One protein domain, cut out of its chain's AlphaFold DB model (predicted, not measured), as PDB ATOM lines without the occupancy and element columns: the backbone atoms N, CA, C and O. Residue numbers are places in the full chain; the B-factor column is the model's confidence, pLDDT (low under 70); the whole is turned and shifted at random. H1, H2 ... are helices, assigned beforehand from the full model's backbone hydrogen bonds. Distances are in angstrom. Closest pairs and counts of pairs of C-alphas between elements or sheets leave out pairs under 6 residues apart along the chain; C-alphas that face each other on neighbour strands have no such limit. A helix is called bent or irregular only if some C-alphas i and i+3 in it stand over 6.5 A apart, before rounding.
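This is residues 483 to 622 of the 622 residues of an uncharacterized protein of Deltaproteobacteria bacterium CG2_30_63_29 (UniProt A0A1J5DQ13). The long helix H4 joins two lobes: H2 and H3 fold beside its first part as an up-and-down bundle, and farther along it packs on H8, which H6 and H7 cover. H1 bridges the lobes from H3 to H8, and H5 sits beyond H6. The printed part has 140 residues with eight named helices, H1 to H8, and no named strand: all helix. It is compact, with a radius of gyration of the C-alphas of 16.3 A, yet elongated, spanning 50 by 29 by 24 A.

H1, residues 483 to 491, touches H3, residues 516 to 529, at residues 517 to 521 of H3 alone; the closest C-alphas, of His 489 and Gly 518, are 7.2 A apart. H2, residues 503 to 512, and H3 form a hairpin at a shallow tilt of 11 degrees, closest at C-alphas 507 and 519, 4.6 A. H3 and H4, residues 533 to 554, form another at 33 degrees, only just short of steep, closest at C-alphas 520 and 542, 5.5 A. The hub is H8, residues 604 to 616: its C-alphas come closest to H4 at 547 and 605, 4.9 A, to H6, residues 578 to 586, at 580 and 610, 6.2 A, and to H7, residues 593 to 599, at 597 and 607, 5.3 A. H1 and H8 only just touch, with 3 pairs of C-alphas within 8 A. H5, residues 567 to 572, and H6 are near each other. Every O i to N i+4 pair is within hydrogen-bond range in H2, H4, H7 and H8, against 4 of 5 in H1, 9 of 10 in H3, 4 of 5 in H6 and 0 of 2 in H5, where 2 of 3 O i to N i+3 pairs are.

H1 starts at C-alpha 483 (-1.519, -25.982, 24.071) and is irregular, C-alphas 483 and 486 being 7.2 A apart; H5 is only just irregular, with 6.6 A between C-alphas 568 and 571. H4 measures 31.5 A, H3 20.2 A and H8 18.3 A, ending at C-alpha 616 (-5.573, -18.936, 25.338).

The C-alphas of Gly 500 and Ser 590 are farthest apart, 50.1 A. The printed part has no cut; the links H1 to H2 and H4 to H5 are long, and residues 562 to 563 pair antiparallel with 620 to 621. Mean pLDDT of the printed part is 89.6; residues 483 to 500 are under 70.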
ATOM      1  N   LYS A 483      -0.808 -25.930  25.372       47.00
ATOM      2  CA  LYS A 483      -1.519 -25.982  24.071       47.00
ATOM      3  C   LYS A 483      -1.836 -27.395  23.584       47.00
ATOM      4  O   LYS A 483      -2.854 -27.572  22.911       47.00
ATOM      5  N   THR A 484      -0.972 -28.353  23.883       53.25
ATOM      6  CA  THR A 484      -1.096 -29.766  23.498       53.25
ATOM      7  C   THR A 484      -1.163 -30.670  24.713       53.25
ATOM      8  O   THR A 484      -1.753 -31.737  24.624       53.25
ATOM      9  N   GLU A 485      -0.649 -30.224  25.857       57.81
ATOM     10  CA  GLU A 485      -0.515 -31.063  27.040       57.81
ATOM     11  C   GLU A 485      -1.836 -31.563  27.593       57.81
ATOM     12  O   GLU A 485      -1.882 -32.705  27.996       57.81
ATOM     13  N   ILE A 486      -2.931 -30.806  27.580       65.62
ATOM     14  CA  ILE A 486      -4.158 -31.300  28.228       65.62
ATOM     15  C   ILE A 486      -4.738 -32.488  27.447       65.62
ATOM     16  O   ILE A 486      -4.852 -33.584  27.990       65.62
ATOM     17  N   SER A 487      -5.000 -32.320  26.145       60.41
ATOM     18  CA  SER A 487      -5.450 -33.441  25.307       60.41
ATOM     19  C   SER A 487      -4.383 -34.525  25.157       60.41
ATOM     20  O   SER A 487      -4.744 -35.694  25.111       60.41
ATOM     21  N   GLU A 488      -3.087 -34.196  25.097       66.88
ATOM     22  CA  GLU A 488      -2.038 -35.220  25.027       66.88
ATOM     23  C   GLU A 488      -1.861 -35.970  26.344       66.88
ATOM     24  O   GLU A 488      -1.667 -37.170  26.289       66.88
ATOM     25  N   HIS A 489      -1.948 -35.339  27.513       65.19
ATOM     26  CA  HIS A 489      -1.850 -36.021  28.805       65.19
ATOM     27  C   HIS A 489      -3.046 -36.949  29.012       65.19
ATOM     28  O   HIS A 489      -2.843 -38.098  29.393       65.19
ATOM     29  N   PHE A 490      -4.262 -36.514  28.660       63.97
ATOM     30  CA  PHE A 490      -5.430 -37.402  28.674       63.97
ATOM     31  C   PHE A 490      -5.353 -38.502  27.599       63.97
ATOM     32  O   PHE A 490      -5.816 -39.616  27.832       63.97
ATOM     33  N   ALA A 491      -4.736 -38.242  26.439       61.56
ATOM     34  CA  ALA A 491      -4.548 -39.249  25.388       61.56
ATOM     35  C   ALA A 491      -3.356 -40.197  25.637       61.56
ATOM     36  O   ALA A 491      -3.360 -41.326  25.149       61.56
ATOM     37  N   ARG A 492      -2.341 -39.782  26.409       60.12
ATOM     38  CA  ARG A 492      -1.126 -40.554  26.750       60.12
ATOM     39  C   ARG A 492      -1.362 -41.630  27.813       60.12
ATOM     40  O   ARG A 492      -0.400 -42.271  28.229       60.12
ATOM     41  N   LYS A 493      -2.621 -41.913  28.164       55.44
ATOM     42  CA  LYS A 493      -3.087 -42.919  29.142       55.44
ATOM     43  C   LYS A 493      -2.575 -44.366  28.930       55.44
ATOM     44  O   LYS A 493      -3.031 -45.271  29.614       55.44
ATOM     45  N   LYS A 494      -1.678 -44.652  27.972       51.97
ATOM     46  CA  LYS A 494      -1.310 -46.026  27.570       51.97
ATOM     47  C   LYS A 494       0.176 -46.408  27.568       51.97
ATOM     48  O   LYS A 494       0.443 -47.586  27.353       51.97
ATOM     49  N   THR A 495       1.150 -45.518  27.797       51.44
ATOM     50  CA  THR A 495       2.570 -45.876  27.528       51.44
ATOM     51  C   THR A 495       3.591 -45.670  28.648       51.44
ATOM     52  O   THR A 495       4.751 -46.038  28.451       51.44
ATOM     53  N   ASN A 496       3.218 -45.190  29.835       53.19
ATOM     54  CA  ASN A 496       4.189 -45.080  30.929       53.19
ATOM     55  C   ASN A 496       4.311 -46.397  31.708       53.19
ATOM     56  O   ASN A 496       3.490 -46.723  32.562       53.19
ATOM     57  N   GLN A 497       5.366 -47.160  31.404       54.53
ATOM     58  CA  GLN A 497       5.805 -48.290  32.224       54.53
ATOM     59  C   GLN A 497       6.283 -47.776  33.587       54.53
ATOM     60  O   GLN A 497       7.324 -47.131  33.707       54.53
ATOM     61  N   PHE A 498       5.478 -48.067  34.601       52.94
ATOM     62  CA  PHE A 498       5.632 -47.651  35.989       52.94
ATOM     63  C   PHE A 498       6.919 -48.224  36.609       52.94
ATOM     64  O   PHE A 498       7.101 -49.440  36.691       52.94
ATOM     65  N   THR A 499       7.837 -47.364  37.055       52.59
ATOM     66  CA  THR A 499       9.140 -47.785  37.605       52.59
ATOM     67  C   THR A 499       9.075 -48.017  39.115       52.59
ATOM     68  O   THR A 499       9.656 -47.261  39.873       52.59
ATOM     69  N   GLY A 500       8.382 -49.064  39.580       63.56
ATOM     70  CA  GLY A 500       8.557 -49.693  40.911       63.56
ATOM     71  C   GLY A 500       8.458 -48.835  42.192       63.56
ATOM     72  O   GLY A 500       8.588 -49.388  43.283       63.56
ATOM     73  N   SER A 501       8.250 -47.521  42.103       72.94
ATOM     74  CA  SER A 501       8.001 -46.641  43.241       72.94
ATOM     75  C   SER A 501       6.539 -46.772  43.668       72.94
ATOM     76  O   SER A 501       5.671 -47.040  42.838       72.94
ATOM     77  N   THR A 502       6.257 -46.639  44.965       81.06
ATOM     78  CA  THR A 502       4.879 -46.562  45.478       81.06
ATOM     79  C   THR A 502       4.132 -45.488  44.695       81.06
ATOM     80  O   THR A 502       4.596 -44.348  44.683       81.06
ATOM     81  N   GLY A 503       3.019 -45.822  44.036       89.50
ATOM     82  CA  GLY A 503       2.469 -44.941  43.003       89.50
ATOM     83  C   GLY A 503       2.065 -43.546  43.485       89.50
ATOM     84  O   GLY A 503       2.209 -42.566  42.755       89.50
ATOM     85  N   VAL A 504       1.681 -43.423  44.758       94.19
ATOM     86  CA  VAL A 504       1.428 -42.129  45.413       94.19
ATOM     87  C   VAL A 504       2.684 -41.243  45.430       94.19
ATOM     88  O   VAL A 504       2.590 -40.040  45.198       94.19
ATOM     89  N   GLY A 505       3.868 -41.825  45.633       95.00
ATOM     90  CA  GLY A 505       5.137 -41.094  45.685       95.00
ATOM     91  C   GLY A 505       5.529 -40.460  44.348       95.00
ATOM     92  O   GLY A 505       6.098 -39.371  44.335       95.00
ATOM     93  N   GLU A 506       5.183 -41.088  43.220       94.00
ATOM     94  CA  GLU A 506       5.379 -40.488  41.894       94.00
ATOM     95  C   GLU A 506       4.434 -39.298  41.680       94.00
ATOM     96  O   GLU A 506       4.869 -38.237  41.224       94.00
ATOM     97  N   CYS A 507       3.171 -39.429  42.096       96.00
ATOM     98  CA  CYS A 507       2.198 -38.339  42.034       96.00
ATOM     99  C   CYS A 507       2.641 -37.141  42.886       96.00
ATOM    100  O   CYS A 507       2.618 -35.999  42.421       96.00
ATOM    101  N   GLU A 508       3.112 -37.389  44.109       96.62
ATOM    102  CA  GLU A 508       3.655 -36.347  44.984       96.62
ATOM    103  C   GLU A 508       4.923 -35.708  44.411       96.62
ATOM    104  O   GLU A 508       5.085 -34.489  44.500       96.62
ATOM    105  N   ALA A 509       5.798 -36.488  43.772       95.94
ATOM    106  CA  ALA A 509       6.992 -35.962  43.116       95.94
ATOM    107  C   ALA A 509       6.652 -35.041  41.930       95.94
ATOM    108  O   ALA A 509       7.295 -33.999  41.764       95.94
ATOM    109  N   LEU A 510       5.640 -35.386  41.125       96.12
ATOM    110  CA  LEU A 510       5.133 -34.530  40.044       96.12
ATOM    111  C   LEU A 510       4.513 -33.244  40.601       96.12
ATOM    112  O   LEU A 510       4.842 -32.145  40.146       96.12
ATOM    113  N   PHE A 511       3.708 -33.365  41.656       97.12
ATOM    114  CA  PHE A 511       3.080 -32.220  42.311       97.12
ATOM    115  C   PHE A 511       4.120 -31.270  42.918       97.12
ATOM    116  O   PHE A 511       4.046 -30.059  42.717       97.12
ATOM    117  N   ALA A 512       5.149 -31.807  43.580       96.81
ATOM    118  CA  ALA A 512       6.257 -31.033  44.139       96.81
ATOM    119  C   ALA A 512       7.108 -30.336  43.062       96.81
ATOM    120  O   ALA A 512       7.684 -29.278  43.316       96.81
ATOM    121  N   ARG A 513       7.170 -30.894  41.845       97.06
ATOM    122  CA  ARG A 513       7.807 -30.256  40.682       97.06
ATOM    123  C   ARG A 513       6.975 -29.094  40.116       97.06
ATOM    124  O   ARG A 513       7.485 -28.328  39.303       97.06
ATOM    125  N   GLY A 514       5.722 -28.953  40.544       95.50
ATOM    126  CA  GLY A 514       4.767 -27.989  40.002       95.50
ATOM    127  C   GLY A 514       4.003 -28.502  38.779       95.50
ATOM    128  O   GLY A 514       3.230 -27.744  38.197       95.50
ATOM    129  N   ASP A 515       4.176 -29.773  38.402       95.88
ATOM    130  CA  ASP A 515       3.371 -30.419  37.363       95.88
ATOM    131  C   ASP A 515       2.083 -30.980  37.979       95.88
ATOM    132  O   ASP A 515       1.931 -32.176  38.233       95.88
ATOM    133  N   ILE A 516       1.165 -30.068  38.297       96.00
ATOM    134  CA  ILE A 516      -0.084 -30.394  38.994       96.00
ATOM    135  C   ILE A 516      -1.014 -31.214  38.094       96.00
ATOM    136  O   ILE A 516      -1.689 -32.118  38.583       96.00
ATOM    137  N   LEU A 517      -1.039 -30.930  36.786       93.19
ATOM    138  CA  LEU A 517      -1.856 -31.678  35.830       93.19
ATOM    139  C   LEU A 517      -1.332 -33.106  35.671       93.19
ATOM    140  O   LEU A 517      -2.120 -34.044  35.767       93.19
ATOM    141  N   GLY A 518      -0.019 -33.276  35.487       93.50
ATOM    142  CA  GLY A 518       0.605 -34.593  35.442       93.50
ATOM    143  C   GLY A 518       0.328 -35.385  36.717       93.50
ATOM    144  O   GLY A 518      -0.138 -36.517  36.641       93.50
ATOM    145  N   ALA A 519       0.506 -34.760  37.884       96.19
ATOM    146  CA  ALA A 519       0.216 -35.382  39.173       96.19
ATOM    147  C   ALA A 519      -1.252 -35.813  39.321       96.19
ATOM    148  O   ALA A 519      -1.523 -36.904  39.819       96.19
ATOM    149  N   TYR A 520      -2.197 -34.974  38.892       95.75
ATOM    150  CA  TYR A 520      -3.627 -35.276  38.948       95.75
ATOM    151  C   TYR A 520      -4.005 -36.438  38.021       95.75
ATOM    152  O   TYR A 520      -4.691 -37.361  38.453       95.75
ATOM    153  N   VAL A 521      -3.519 -36.433  36.774       93.94
ATOM    154  CA  VAL A 521      -3.782 -37.512  35.809       93.94
ATOM    155  C   VAL A 521      -3.191 -38.833  36.302       93.94
ATOM    156  O   VAL A 521      -3.899 -39.836  36.335       93.94
ATOM    157  N   SER A 522      -1.944 -38.829  36.783       94.31
ATOM    158  CA  SER A 522      -1.329 -40.021  37.380       94.31
ATOM    159  C   SER A 522      -2.103 -40.524  38.600       94.31
ATOM    160  O   SER A 522      -2.261 -41.733  38.770       94.31
ATOM    161  N   ALA A 523      -2.636 -39.622  39.428       95.50
ATOM    162  CA  ALA A 523      -3.436 -40.006  40.584       95.50
ATOM    163  C   ALA A 523      -4.794 -40.613  40.193       95.50
ATOM    164  O   ALA A 523      -5.241 -41.558  40.844       95.50
ATOM    165  N   LEU A 524      -5.433 -40.119  39.126       94.12
ATOM    166  CA  LEU A 524      -6.651 -40.718  38.573       94.12
ATOM    167  C   LEU A 524      -6.389 -42.130  38.045       94.12
ATOM    168  O   LEU A 524      -7.108 -43.053  38.430       94.12
ATOM    169  N   ASP A 525      -5.337 -42.309  37.246       94.25
ATOM    170  CA  ASP A 525      -4.963 -43.613  36.684       94.25
ATOM    171  C   ASP A 525      -4.672 -44.632  37.793       94.25
ATOM    172  O   ASP A 525      -5.141 -45.772  37.759       94.25
ATOM    173  N   LEU A 526      -3.960 -44.207  38.838       94.88
ATOM    174  CA  LEU A 526      -3.728 -45.055  40.001       94.88
ATOM    175  C   LEU A 526      -5.019 -45.340  40.767       94.88
ATOM    176  O   LEU A 526      -5.178 -46.454  41.249       94.88
ATOM    177  N   SER A 527      -5.961 -44.396  40.847       94.56
ATOM    178  CA  SER A 527      -7.206 -44.581  41.606       94.56
ATOM    179  C   SER A 527      -8.148 -45.604  40.975       94.56
ATOM    180  O   SER A 527      -8.947 -46.219  41.682       94.56
ATOM    181  N   GLU A 528      -8.015 -45.834  39.663       93.38
ATOM    182  CA  GLU A 528      -8.699 -46.916  38.950       93.38
ATOM    183  C   GLU A 528      -8.154 -48.296  39.361       93.38
ATOM    184  O   GLU A 528      -8.903 -49.273  39.394       93.38
ATOM    185  N   THR A 529      -6.865 -48.383  39.711       94.12
ATOM    186  CA  THR A 529      -6.189 -49.648  40.055       94.12
ATOM    187  C   THR A 529      -6.122 -49.919  41.559       94.12
ATOM    188  O   THR A 529      -6.273 -51.063  41.993       94.12
ATOM    189  N   GLU A 530      -5.933 -48.880  42.368       94.19
ATOM    190  CA  GLU A 530      -5.690 -48.954  43.802       94.19
ATOM    191  C   GLU A 530      -6.659 -48.038  44.562       94.19
ATOM    192  O   GLU A 530      -6.614 -46.811  44.489       94.19
ATOM    193  N   ASN A 531      -7.531 -48.640  45.372       93.88
ATOM    194  CA  ASN A 531      -8.500 -47.912  46.192       93.88
ATOM    195  C   ASN A 531      -7.882 -47.464  47.533       93.88
ATOM    196  O   ASN A 531      -8.374 -47.827  48.604       93.88
ATOM    197  N   SER A 532      -6.785 -46.704  47.480       95.56
ATOM    198  CA  SER A 532      -6.141 -46.130  48.667       95.56
ATOM    199  C   SER A 532      -6.825 -44.825  49.086       95.56
ATOM    200  O   SER A 532      -7.080 -43.938  48.268       95.56
ATOM    201  N   GLN A 533      -7.121 -44.680  50.383       95.94
ATOM    202  CA  GLN A 533      -7.673 -43.435  50.934       95.94
ATOM    203  C   GLN A 533      -6.697 -42.262  50.767       95.94
ATOM    204  O   GLN A 533      -7.127 -41.132  50.525       95.94
ATOM    205  N   GLU A 534      -5.392 -42.529  50.849       95.81
ATOM    206  CA  GLU A 534      -4.350 -41.520  50.648       95.81
ATOM    207  C   GLU A 534      -4.413 -40.959  49.229       95.81
ATOM    208  O   GLU A 534      -4.414 -39.742  49.045       95.81
ATOM    209  N   LEU A 535      -4.585 -41.836  48.238       96.00
ATOM    210  CA  LEU A 535      -4.679 -41.448  46.840       96.00
ATOM    211  C   LEU A 535      -5.914 -40.584  46.568       96.00
ATOM    212  O   LEU A 535      -5.794 -39.560  45.911       96.00
ATOM    213  N   LYS A 536      -7.071 -40.910  47.157       95.81
ATOM    214  CA  LYS A 536      -8.269 -40.052  47.063       95.81
ATOM    215  C   LYS A 536      -8.026 -38.662  47.643       95.81
ATOM    216  O   LYS A 536      -8.314 -37.667  46.984       95.81
ATOM    217  N   SER A 537      -7.430 -38.591  48.835       96.00
ATOM    218  CA  SER A 537      -7.097 -37.310  49.473       96.00
ATOM    219  C   SER A 537      -6.067 -36.501  48.674       96.00
ATOM    220  O   SER A 537      -6.050 -35.269  48.713       96.00
ATOM    221  N   PHE A 538      -5.190 -37.187  47.939       96.81
ATOM    222  CA  PHE A 538      -4.239 -36.564  47.035       96.81
ATOM    223  C   PHE A 538      -4.936 -36.039  45.773       96.81
ATOM    224  O   PHE A 538      -4.754 -34.869  45.440       96.81
ATOM    225  N   THR A 539      -5.782 -36.844  45.126       96.12
ATOM    226  CA  THR A 539      -6.565 -36.449  43.945       96.12
ATOM    227  C   THR A 539      -7.448 -35.240  44.241       96.12
ATOM    228  O   THR A 539      -7.461 -34.296  43.457       96.12
ATOM    229  N   GLU A 540      -8.119 -35.207  45.396       96.19
ATOM    230  CA  GLU A 540      -8.926 -34.060  45.834       96.19
ATOM    231  C   GLU A 540      -8.079 -32.787  46.004       96.19
ATOM    232  O   GLU A 540      -8.460 -31.720  45.518       96.19
ATOM    233  N   ARG A 541      -6.895 -32.884  46.630       96.75
ATOM    234  CA  ARG A 541      -5.965 -31.744  46.759       96.75
ATOM    235  C   ARG A 541      -5.446 -31.261  45.407       96.75
ATOM    236  O   ARG A 541      -5.389 -30.051  45.172       96.75
ATOM    237  N   ALA A 542      -5.054 -32.185  44.532       96.25
ATOM    238  CA  ALA A 542      -4.550 -31.866  43.203       96.25
ATOM    239  C   ALA A 542      -5.641 -31.204  42.348       96.25
ATOM    240  O   ALA A 542      -5.398 -30.140  41.780       96.25
ATOM    241  N   SER A 543      -6.859 -31.757  42.365       95.75
ATOM    242  CA  SER A 543      -8.047 -31.199  41.704       95.75
ATOM    243  C   SER A 543      -8.361 -29.783  42.193       95.75
ATOM    244  O   SER A 543      -8.444 -28.854  41.388       95.75
ATOM    245  N   ALA A 544      -8.431 -29.568  43.513       96.25
ATOM    246  CA  ALA A 544      -8.705 -28.250  44.089       96.25
ATOM    247  C   ALA A 544      -7.638 -27.206  43.711       96.25
ATOM    248  O   ALA A 544      -7.966 -26.057  43.410       96.25
ATOM    249  N   THR A 545      -6.363 -27.604  43.692       96.75
ATOM    250  CA  THR A 545      -5.251 -26.720  43.306       96.75
ATOM    251  C   THR A 545      -5.337 -26.341  41.828       96.75
ATOM    252  O   THR A 545      -5.210 -25.169  41.472       96.75
ATOM    253  N   LEU A 546      -5.593 -27.326  40.972       95.38
ATOM    254  CA  LEU A 546      -5.700 -27.164  39.527       95.38
ATOM    255  C   LEU A 546      -6.900 -26.289  39.148       95.38
ATOM    256  O   LEU A 546      -6.761 -25.356  38.353       95.38
ATOM    257  N   LEU A 547      -8.054 -26.524  39.777       95.06
ATOM    258  CA  LEU A 547      -9.233 -25.681  39.621       95.06
ATOM    259  C   LEU A 547      -8.937 -24.251  40.088       95.06
ATOM    260  O   LEU A 547      -9.255 -23.304  39.375       95.06
ATOM    261  N   GLY A 548      -8.270 -24.080  41.234       95.25
ATOM    262  CA  GLY A 548      -7.854 -22.771  41.738       95.25
ATOM    263  C   GLY A 548      -6.999 -21.988  40.736       95.25
ATOM    264  O   GLY A 548      -7.287 -20.819  40.476       95.25
ATOM    265  N   GLN A 549      -6.012 -22.643  40.118       94.38
ATOM    266  CA  GLN A 549      -5.153 -22.041  39.091       94.38
ATOM    267  C   GLN A 549      -5.922 -21.692  37.813       94.38
ATOM    268  O   GLN A 549      -5.745 -20.606  37.256       94.38
ATOM    269  N   ALA A 550      -6.792 -22.587  37.341       94.00
ATOM    270  CA  ALA A 550      -7.601 -22.331  36.153       94.00
ATOM    271  C   ALA A 550      -8.550 -21.147  36.379       94.00
ATOM    272  O   ALA A 550      -8.597 -20.217  35.571       94.00
ATOM    273  N   VAL A 551      -9.242 -21.139  37.518       94.31
ATOM    274  CA  VAL A 551     -10.163 -20.073  37.919       94.31
ATOM    275  C   VAL A 551      -9.422 -18.747  38.083       94.31
ATOM    276  O   VAL A 551      -9.917 -17.728  37.615       94.31
ATOM    277  N   GLU A 552      -8.226 -18.721  38.677       95.56
ATOM    278  CA  GLU A 552      -7.417 -17.497  38.796       95.56
ATOM    279  C   GLU A 552      -7.124 -16.844  37.439       95.56
ATOM    280  O   GLU A 552      -7.201 -15.622  37.321       95.56
ATOM    281  N   HIS A 553      -6.866 -17.645  36.405       93.50
ATOM    282  CA  HIS A 553      -6.634 -17.136  35.055       93.50
ATOM    283  C   HIS A 553      -7.901 -16.697  34.315       93.50
ATOM    284  O   HIS A 553      -7.805 -15.882  33.398       93.50
ATOM    285  N   ILE A 554      -9.060 -17.247  34.675       93.75
ATOM    286  CA  ILE A 554     -10.336 -16.954  34.013       93.75
ATOM    287  C   ILE A 554     -11.077 -15.783  34.689       93.75
ATOM    288  O   ILE A 554     -11.840 -15.084  34.026       93.75
ATOM    289  N   LYS A 555     -10.838 -15.546  35.990       90.62
ATOM    290  CA  LYS A 555     -11.563 -14.584  36.839       90.62
ATOM    291  C   LYS A 555     -11.845 -13.240  36.152       90.62
ATOM    292  O   LYS A 555     -10.929 -12.631  35.588       90.62
ATOM    293  N   PRO A 556     -13.069 -12.695  36.316       92.00
ATOM    294  CA  PRO A 556     -14.196 -13.166  37.144       92.00
ATOM    295  C   PRO A 556     -14.972 -14.353  36.538       92.00
ATOM    296  O   PRO A 556     -15.154 -14.395  35.328       92.00
ATOM    297  N   LEU A 557     -15.472 -15.274  37.379       94.25
ATOM    298  CA  LEU A 557     -16.317 -16.406  36.945       94.25
ATOM    299  C   LEU A 557     -17.729 -15.980  36.514       94.25
ATOM    300  O   LEU A 557     -18.326 -16.617  35.655       94.25
ATOM    301  N   ASP A 558     -18.207 -14.849  37.026       96.12
ATOM    302  CA  ASP A 558     -19.512 -14.279  36.668       96.12
ATOM    303  C   ASP A 558     -19.520 -13.644  35.264       96.12
ATOM    304  O   ASP A 558     -20.499 -13.014  34.857       96.12
ATOM    305  N   ARG A 559     -18.403 -13.712  34.525       95.25
ATOM    306  CA  ARG A 559     -18.352 -13.193  33.159       95.25
ATOM    307  C   ARG A 559     -19.033 -14.147  32.199       95.25
ATOM    308  O   ARG A 559     -18.925 -15.363  32.306       95.25
ATOM    309  N   ILE A 560     -19.697 -13.549  31.222       96.69
ATOM    310  CA  ILE A 560     -20.354 -14.263  30.140       96.69
ATOM    311  C   ILE A 560     -19.292 -14.637  29.114       96.69
ATOM    312  O   ILE A 560     -18.621 -13.761  28.562       96.69
ATOM    313  N   ALA A 561     -19.147 -15.929  28.835       96.56
ATOM    314  CA  ALA A 561     -18.237 -16.367  27.789       96.56
ATOM    315  C   ALA A 561     -18.782 -15.947  26.418       96.56
ATOM    316  O   ALA A 561     -19.956 -16.152  26.104       96.56
ATOM    317  N   SER A 562     -17.918 -15.386  25.575       96.19
ATOM    318  CA  SER A 562     -18.270 -15.015  24.206       96.19
ATOM    319  C   SER A 562     -17.339 -15.673  23.196       96.19
ATOM    320  O   SER A 562     -16.143 -15.856  23.435       96.19
ATOM    321  N   LEU A 563     -17.899 -16.070  22.056       96.69
ATOM    322  CA  LEU A 563     -17.148 -16.700  20.981       96.69
ATOM    323  C   LEU A 563     -16.463 -15.620  20.127       96.69
ATOM    324  O   LEU A 563     -17.128 -14.791  19.507       96.69
ATOM    325  N   ASN A 564     -15.132 -15.647  20.053       96.75
ATOM    326  CA  ASN A 564     -14.351 -14.698  19.245       96.75
ATOM    327  C   ASN A 564     -14.294 -15.073  17.758       96.75
ATOM    328  O   ASN A 564     -13.864 -14.281  16.920       96.75
ATOM    329  N   ILE A 565     -14.673 -16.306  17.432       95.06
ATOM    330  CA  ILE A 565     -14.596 -16.877  16.091       95.06
ATOM    331  C   ILE A 565     -16.020 -16.971  15.539       95.06
ATOM    332  O   ILE A 565     -16.927 -17.361  16.268       95.06
ATOM    333  N   PRO A 566     -16.277 -16.631  14.266       93.94
ATOM    334  CA  PRO A 566     -17.615 -16.778  13.715       93.94
ATOM    335  C   PRO A 566     -18.016 -18.261  13.668       93.94
ATOM    336  O   PRO A 566     -17.194 -19.130  13.375       93.94
ATOM    337  N   ALA A 567     -19.293 -18.555  13.922       88.75
ATOM    338  CA  ALA A 567     -19.790 -19.926  14.090       88.75
ATOM    339  C   ALA A 567     -19.449 -20.872  12.917       88.75
ATOM    340  O   ALA A 567     -19.182 -22.054  13.110       88.75
ATOM    341  N   ASN A 568     -19.382 -20.345  11.692       90.62
ATOM    342  CA  ASN A 568     -19.018 -21.109  10.496       90.62
ATOM    343  C   ASN A 568     -17.544 -21.556  10.455       90.62
ATOM    344  O   ASN A 568     -17.209 -22.451   9.683       90.62
ATOM    345  N   GLN A 569     -16.669 -20.949  11.257       93.00
ATOM    346  CA  GLN A 569     -15.253 -21.304  11.350       93.00
ATOM    347  C   GLN A 569     -14.956 -22.289  12.483       93.00
ATOM    348  O   GLN A 569     -13.852 -22.824  12.516       93.00
ATOM    349  N   ILE A 570     -15.918 -22.598  13.363       90.69
ATOM    350  CA  ILE A 570     -15.717 -23.580  14.443       90.69
ATOM    351  C   ILE A 570     -15.323 -24.944  13.856       90.69
ATOM    352  O   ILE A 570     -14.363 -25.555  14.312       90.69
ATOM    353  N   PHE A 571     -15.978 -25.374  12.772       87.19
ATOM    354  CA  PHE A 571     -15.652 -26.624  12.069       87.19
ATOM    355  C   PHE A 571     -14.256 -26.629  11.427       87.19
ATOM    356  O   PHE A 571     -13.704 -27.693  11.160       87.19
ATOM    357  N   ALA A 572     -13.679 -25.452  11.165       90.50
ATOM    358  CA  ALA A 572     -12.339 -25.321  10.596       90.50
ATOM    359  C   ALA A 572     -11.232 -25.397  11.661       90.50
ATOM    360  O   ALA A 572     -10.050 -25.467  11.312       90.50
ATOM    361  N   LEU A 573     -11.588 -25.387  12.951       91.31
ATOM    362  CA  LEU A 573     -10.638 -25.519  14.047       91.31
ATOM    363  C   LEU A 573     -10.137 -26.967  14.101       91.31
ATOM    364  O   LEU A 573     -10.694 -27.843  14.761       91.31
ATOM    365  N   LYS A 574      -9.063 -27.213  13.350       84.06
ATOM    366  CA  LYS A 574      -8.364 -28.495  13.301       84.06
ATOM    367  C   LYS A 574      -7.916 -28.872  14.720       84.06
ATOM    368  O   LYS A 574      -7.249 -28.080  15.384       84.06
ATOM    369  N   ASN A 575      -8.252 -30.087  15.155       86.88
ATOM    370  CA  ASN A 575      -7.897 -30.656  16.464       86.88
ATOM    371  C   ASN A 575      -8.601 -30.009  17.673       86.88
ATOM    372  O   ASN A 575      -7.989 -29.837  18.732       86.88
ATOM    373  N   ILE A 576      -9.875 -29.636  17.538       92.69
ATOM    374  CA  ILE A 576     -10.714 -29.439  18.722       92.69
ATOM    375  C   ILE A 576     -11.145 -30.798  19.255       92.69
ATOM    376  O   ILE A 576     -11.703 -31.619  18.531       92.69
ATOM    377  N   ASP A 577     -10.866 -31.009  20.536       91.44
ATOM    378  CA  ASP A 577     -11.386 -32.136  21.289       91.44
ATOM    379  C   ASP A 577     -12.922 -32.096  21.276       91.44
ATOM    380  O   ASP A 577     -13.507 -31.031  21.469       91.44
ATOM    381  N   HIS A 578     -13.586 -33.235  21.081       93.50
ATOM    382  CA  HIS A 578     -15.045 -33.357  21.165       93.50
ATOM    383  C   HIS A 578     -15.613 -32.730  22.449       93.50
ATOM    384  O   HIS A 578     -16.661 -32.087  22.400       93.50
ATOM    385  N   ARG A 579     -14.883 -32.826  23.570       94.75
ATOM    386  CA  ARG A 579     -15.226 -32.177  24.850       94.75
ATOM    387  C   ARG A 579     -15.187 -30.653  24.754       94.75
ATOM    388  O   ARG A 579     -16.111 -29.973  25.192       94.75
ATOM    389  N   GLY A 580     -14.153 -30.116  24.110       94.75
ATOM    390  CA  GLY A 580     -14.060 -28.690  23.800       94.75
ATOM    391  C   GLY A 580     -15.157 -28.240  22.834       94.75
ATOM    392  O   GLY A 580     -15.745 -27.183  23.030       94.75
ATOM    393  N   GLY A 581     -15.485 -29.059  21.832       94.56
ATOM    394  CA  GLY A 581     -16.605 -28.820  20.919       94.56
ATOM    395  C   GLY A 581     -17.955 -28.780  21.640       94.56
ATOM    396  O   GLY A 581     -18.778 -27.921  21.332       94.56
ATOM    397  N   PHE A 582     -18.156 -29.653  22.631       95.38
ATOM    398  CA  PHE A 582     -19.336 -29.638  23.492       95.38
ATOM    399  C   PHE A 582     -19.415 -28.356  24.326       95.38
ATOM    400  O   PHE A 582     -20.449 -27.704  24.314       95.38
ATOM    401  N   LEU A 583     -18.332 -27.935  24.985       96.00
ATOM    402  CA  LEU A 583     -18.338 -26.669  25.730       96.00
ATOM    403  C   LEU A 583     -18.616 -25.474  24.808       96.00
ATOM    404  O   LEU A 583     -19.428 -24.620  25.143       96.00
ATOM    405  N   LEU A 584     -18.011 -25.442  23.616       95.75
ATOM    406  CA  LEU A 584     -18.245 -24.384  22.627       95.75
ATOM    407  C   LEU A 584     -19.689 -24.337  22.119       95.75
ATOM    408  O   LEU A 584     -20.155 -23.254  21.775       95.75
ATOM    409  N   SER A 585     -20.404 -25.466  22.072       94.62
ATOM    410  CA  SER A 585     -21.817 -25.474  21.671       94.62
ATOM    411  C   SER A 585     -22.740 -24.854  22.722       94.62
ATOM    412  O   SER A 585     -23.848 -24.451  22.377       94.62
ATOM    413  N   GLN A 586     -22.268 -24.729  23.967       96.12
ATOM    414  CA  GLN A 586     -22.976 -24.058  25.059       96.12
ATOM    415  C   GLN A 586     -22.629 -22.566  25.173       96.12
ATOM    416  O   GLN A 586     -23.295 -21.836  25.903       96.12
ATOM    417  N   VAL A 587     -21.602 -22.083  24.459       96.00
ATOM    418  CA  VAL A 587     -21.221 -20.661  24.451       96.00
ATOM    419  C   VAL A 587     -22.142 -19.897  23.500       96.00
ATOM    420  O   VAL A 587     -21.830 -19.682  22.328       96.00
ATOM    421  N   ASP A 588     -23.293 -19.477  24.013       94.38
ATOM    422  CA  ASP A 588     -24.300 -18.691  23.290       94.38
ATOM    423  C   ASP A 588     -24.205 -17.172  23.559       94.38
ATOM    424  O   ASP A 588     -24.906 -16.380  22.925       94.38
ATOM    425  N   GLY A 589     -23.325 -16.756  24.477       94.25
ATOM    426  CA  GLY A 589     -23.191 -15.367  24.917       94.25
ATOM    427  C   GLY A 589     -24.223 -14.932  25.964       94.25
ATOM    428  O   GLY A 589     -24.412 -13.730  26.147       94.25
ATOM    429  N   SER A 590     -24.898 -15.870  26.630       95.19
ATOM    430  CA  SER A 590     -25.786 -15.609  27.772       95.19
ATOM    431  C   SER A 590     -25.366 -16.343  29.049       95.19
ATOM    432  O   SER A 590     -25.740 -15.923  30.144       95.19
ATOM    433  N   VAL A 591     -24.563 -17.397  28.909       95.88
ATOM    434  CA  VAL A 591     -24.126 -18.263  30.005       95.88
ATOM    435  C   VAL A 591     -22.832 -17.749  30.651       95.88
ATOM    436  O   VAL A 591     -21.871 -17.393  29.957       95.88
ATOM    437  N   ASP A 592     -22.805 -17.709  31.984       96.69
ATOM    438  CA  ASP A 592     -21.607 -17.388  32.760       96.69
ATOM    439  C   ASP A 592     -20.604 -18.562  32.787       96.69
ATOM    440  O   ASP A 592     -20.900 -19.707  32.434       96.69
ATOM    441  N   ILE A 593     -19.356 -18.277  33.146       96.31
ATOM    442  CA  ILE A 593     -18.295 -19.291  33.126       96.31
ATOM    443  C   ILE A 593     -18.544 -20.365  34.185       96.31
ATOM    444  O   ILE A 593     -18.246 -21.534  33.940       96.31
ATOM    445  N   GLU A 594     -19.077 -19.995  35.351       96.44
ATOM    446  CA  GLU A 594     -19.393 -20.958  36.409       96.44
ATOM    447  C   GLU A 594     -20.434 -21.983  35.941       96.44
ATOM    448  O   GLU A 594     -20.204 -23.187  36.070       96.44
ATOM    449  N   PHE A 595     -21.509 -21.532  35.296       96.69
ATOM    450  CA  PHE A 595     -22.519 -22.413  34.727       96.69
ATOM    451  C   PHE A 595     -21.972 -23.227  33.556       96.69
ATOM    452  O   PHE A 595     -22.330 -24.392  33.426       96.69
ATOM    453  N   LEU A 596     -21.071 -22.684  32.727       96.31
ATOM    454  CA  LEU A 596     -20.402 -23.482  31.687       96.31
ATOM    455  C   LEU A 596     -19.566 -24.625  32.272       96.31
ATOM    456  O   LEU A 596     -19.548 -25.716  31.701       96.31
ATOM    457  N   ILE A 597     -18.885 -24.388  33.397       96.31
ATOM    458  CA  ILE A 597     -18.134 -25.426  34.115       96.31
ATOM    459  C   ILE A 597     -19.094 -26.492  34.661       96.31
ATOM    460  O   ILE A 597     -18.785 -27.678  34.570       96.31
ATOM    461  N   ASP A 598     -20.261 -26.087  35.165       95.94
ATOM    462  CA  ASP A 598     -21.270 -26.993  35.735       95.94
ATOM    463  C   ASP A 598     -22.114 -27.744  34.700       95.94
ATOM    464  O   ASP A 598     -22.607 -28.839  34.974       95.94
ATOM    465  N   LEU A 599     -22.268 -27.188  33.500       95.00
ATOM    466  CA  LEU A 599     -23.013 -27.801  32.400       95.00
ATOM    467  C   LEU A 599     -22.194 -28.877  31.669       95.00
ATOM    468  O   LEU A 599     -22.750 -29.723  30.964       95.00
ATOM    469  N   GLY A 600     -20.868 -28.852  31.822       91.38
ATOM    470  CA  GLY A 600     -19.977 -29.870  31.285       91.38
ATOM    471  C   GLY A 600     -20.305 -31.252  31.852       91.38
ATOM    472  O   GLY A 600     -20.280 -31.455  33.058       91.38
ATOM    473  N   ALA A 601     -20.527 -32.250  30.991       91.88
ATOM    474  CA  ALA A 601     -20.615 -33.659  31.402       91.88
ATOM    475  C   ALA A 601     -19.223 -34.251  31.740       91.88
ATOM    476  O   ALA A 601     -18.898 -35.372  31.350       91.88
ATOM    477  N   MET A 602     -18.372 -33.464  32.400       93.69
ATOM    478  CA  MET A 602     -16.976 -33.754  32.722       93.69
ATOM    479  C   MET A 602     -16.623 -33.159  34.097       93.69
ATOM    480  O   MET A 602     -17.346 -32.283  34.574       93.69
ATOM    481  N   PRO A 603     -15.537 -33.604  34.755       94.62
ATOM    482  CA  PRO A 603     -15.094 -33.021  36.021       94.62
ATOM    483  C   PRO A 603     -14.881 -31.501  35.913       94.62
ATOM    484  O   PRO A 603     -14.406 -31.009  34.884       94.62
ATOM    485  N   ARG A 604     -15.209 -30.749  36.974       95.44
ATOM    486  CA  ARG A 604     -15.162 -29.270  36.972       95.44
ATOM    487  C   ARG A 604     -13.765 -28.745  36.638       95.44
ATOM    488  O   ARG A 604     -13.619 -27.765  35.911       95.44
ATOM    489  N   GLU A 605     -12.738 -29.409  37.148       94.62
ATOM    490  CA  GLU A 605     -11.327 -29.149  36.876       94.62
ATOM    491  C   GLU A 605     -10.978 -29.302  35.390       94.62
ATOM    492  O   GLU A 605     -10.270 -28.465  34.828       94.62
ATOM    493  N   GLU A 606     -11.526 -30.321  34.727       94.50
ATOM    494  CA  GLU A 606     -11.296 -30.574  33.310       94.50
ATOM    495  C   GLU A 606     -12.002 -29.520  32.450       94.50
ATOM    496  O   GLU A 606     -11.390 -28.939  31.549       94.50
ATOM    497  N   ALA A 607     -13.258 -29.203  32.779       96.19
ATOM    498  CA  ALA A 607     -14.013 -28.152  32.106       96.19
ATOM    499  C   ALA A 607     -13.304 -26.792  32.223       96.19
ATOM    500  O   ALA A 607     -13.112 -26.101  31.220       96.19
ATOM    501  N   ALA A 608     -12.838 -26.429  33.423       95.56
ATOM    502  CA  ALA A 608     -12.108 -25.186  33.659       95.56
ATOM    503  C   ALA A 608     -10.798 -25.117  32.851       95.56
ATOM    504  O   ALA A 608     -10.479 -24.080  32.260       95.56
ATOM    505  N   LEU A 609     -10.051 -26.220  32.765       94.88
ATOM    506  CA  LEU A 609      -8.836 -26.304  31.952       94.88
ATOM    507  C   LEU A 609      -9.101 -26.203  30.450       94.88
ATOM    508  O   LEU A 609      -8.343 -25.542  29.727       94.88
ATOM    509  N   LEU A 610     -10.166 -26.838  29.965       95.19
ATOM    510  CA  LEU A 610     -10.578 -26.730  28.569       95.19
ATOM    511  C   LEU A 610     -10.982 -25.293  28.238       95.19
ATOM    512  O   LEU A 610     -10.503 -24.755  27.238       95.19
ATOM    513  N   LEU A 611     -11.760 -24.628  29.096       95.81
ATOM    514  CA  LEU A 611     -12.105 -23.211  28.936       95.81
ATOM    515  C   LEU A 611     -10.856 -22.320  28.930       95.81
ATOM    516  O   LEU A 611     -10.704 -21.477  28.042       95.81
ATOM    517  N   LEU A 612      -9.907 -22.544  29.841       95.38
ATOM    518  CA  LEU A 612      -8.631 -21.823  29.843       95.38
ATOM    519  C   LEU A 612      -7.857 -22.035  28.532       95.38
ATOM    520  O   LEU A 612      -7.299 -21.090  27.968       95.38
ATOM    521  N   THR A 613      -7.838 -23.263  28.016       94.44
ATOM    522  CA  THR A 613      -7.159 -23.603  26.758       94.44
ATOM    523  C   THR A 613      -7.826 -22.933  25.561       94.44
ATOM    524  O   THR A 613      -7.136 -22.360  24.713       94.44
ATOM    525  N   LEU A 614      -9.159 -22.949  25.498       95.25
ATOM    526  CA  LEU A 614      -9.945 -22.270  24.465       95.25
ATOM    527  C   LEU A 614      -9.725 -20.752  24.503       95.25
ATOM    528  O   LEU A 614      -9.552 -20.131  23.451       95.25
ATOM    529  N   SER A 615      -9.657 -20.168  25.702       95.44
ATOM    530  CA  SER A 615      -9.382 -18.744  25.907       95.44
ATOM    531  C   SER A 615      -7.982 -18.362  25.428       95.44
ATOM    532  O   SER A 615      -7.814 -17.440  24.631       95.44
ATOM    533  N   ARG A 616      -6.961 -19.148  25.791       94.50
ATOM    534  CA  ARG A 616      -5.573 -18.936  25.338       94.50
ATOM    535  C   ARG A 616      -5.386 -19.120  23.835       94.50
ATOM    536  O   ARG A 616      -4.491 -18.513  23.251       94.50
ATOM    537  N   ARG A 617      -6.210 -19.955  23.196       94.12
ATOM    538  CA  ARG A 617      -6.259 -20.089  21.730       94.12
ATOM    539  C   ARG A 617      -6.992 -18.923  21.055       94.12
ATOM    540  O   ARG A 617      -7.012 -18.865  19.830       94.12
ATOM    541  N   GLY A 618      -7.580 -18.009  21.828       94.81
ATOM    542  CA  GLY A 618      -8.363 -16.887  21.326       94.81
ATOM    543  C   GLY A 618      -9.711 -17.302  20.744       94.81
ATOM    544  O   GLY A 618     -10.308 -16.510  20.023       94.81
ATOM    545  N   ILE A 619     -10.184 -18.522  21.029       95.88
ATOM    546  CA  ILE A 619     -11.467 -19.038  20.529       95.88
ATOM    547  C   ILE A 619     -12.623 -18.422  21.319       95.88
ATOM    548  O   ILE A 619     -13.622 -18.013  20.729       95.88
ATOM    549  N   ILE A 620     -12.457 -18.320  22.639       96.06
ATOM    550  CA  ILE A 620     -13.402 -17.658  23.543       96.06
ATOM    551  C   ILE A 620     -12.744 -16.453  24.216       96.06
ATOM    552  O   ILE A 620     -11.527 -16.431  24.419       96.06
ATOM    553  N   SER A 621     -13.542 -15.455  24.568       95.12
ATOM    554  CA  SER A 621     -13.167 -14.368  25.476       95.12
ATOM    555  C   SER A 621     -14.151 -14.279  26.639       95.12
ATOM    556  O   SER A 621     -15.271 -14.786  26.547       95.12
ATOM    557  N   PHE A 622     -13.699 -13.655  27.727       91.38
ATOM    558  CA  PHE A 622     -14.447 -13.473  28.968       91.38
ATOM    559  C   PHE A 622     -14.629 -11.994  29.283       91.38
ATOM    560  O   PHE A 622     -13.613 -11.253  29.332       91.38
TER     561      PHE A 622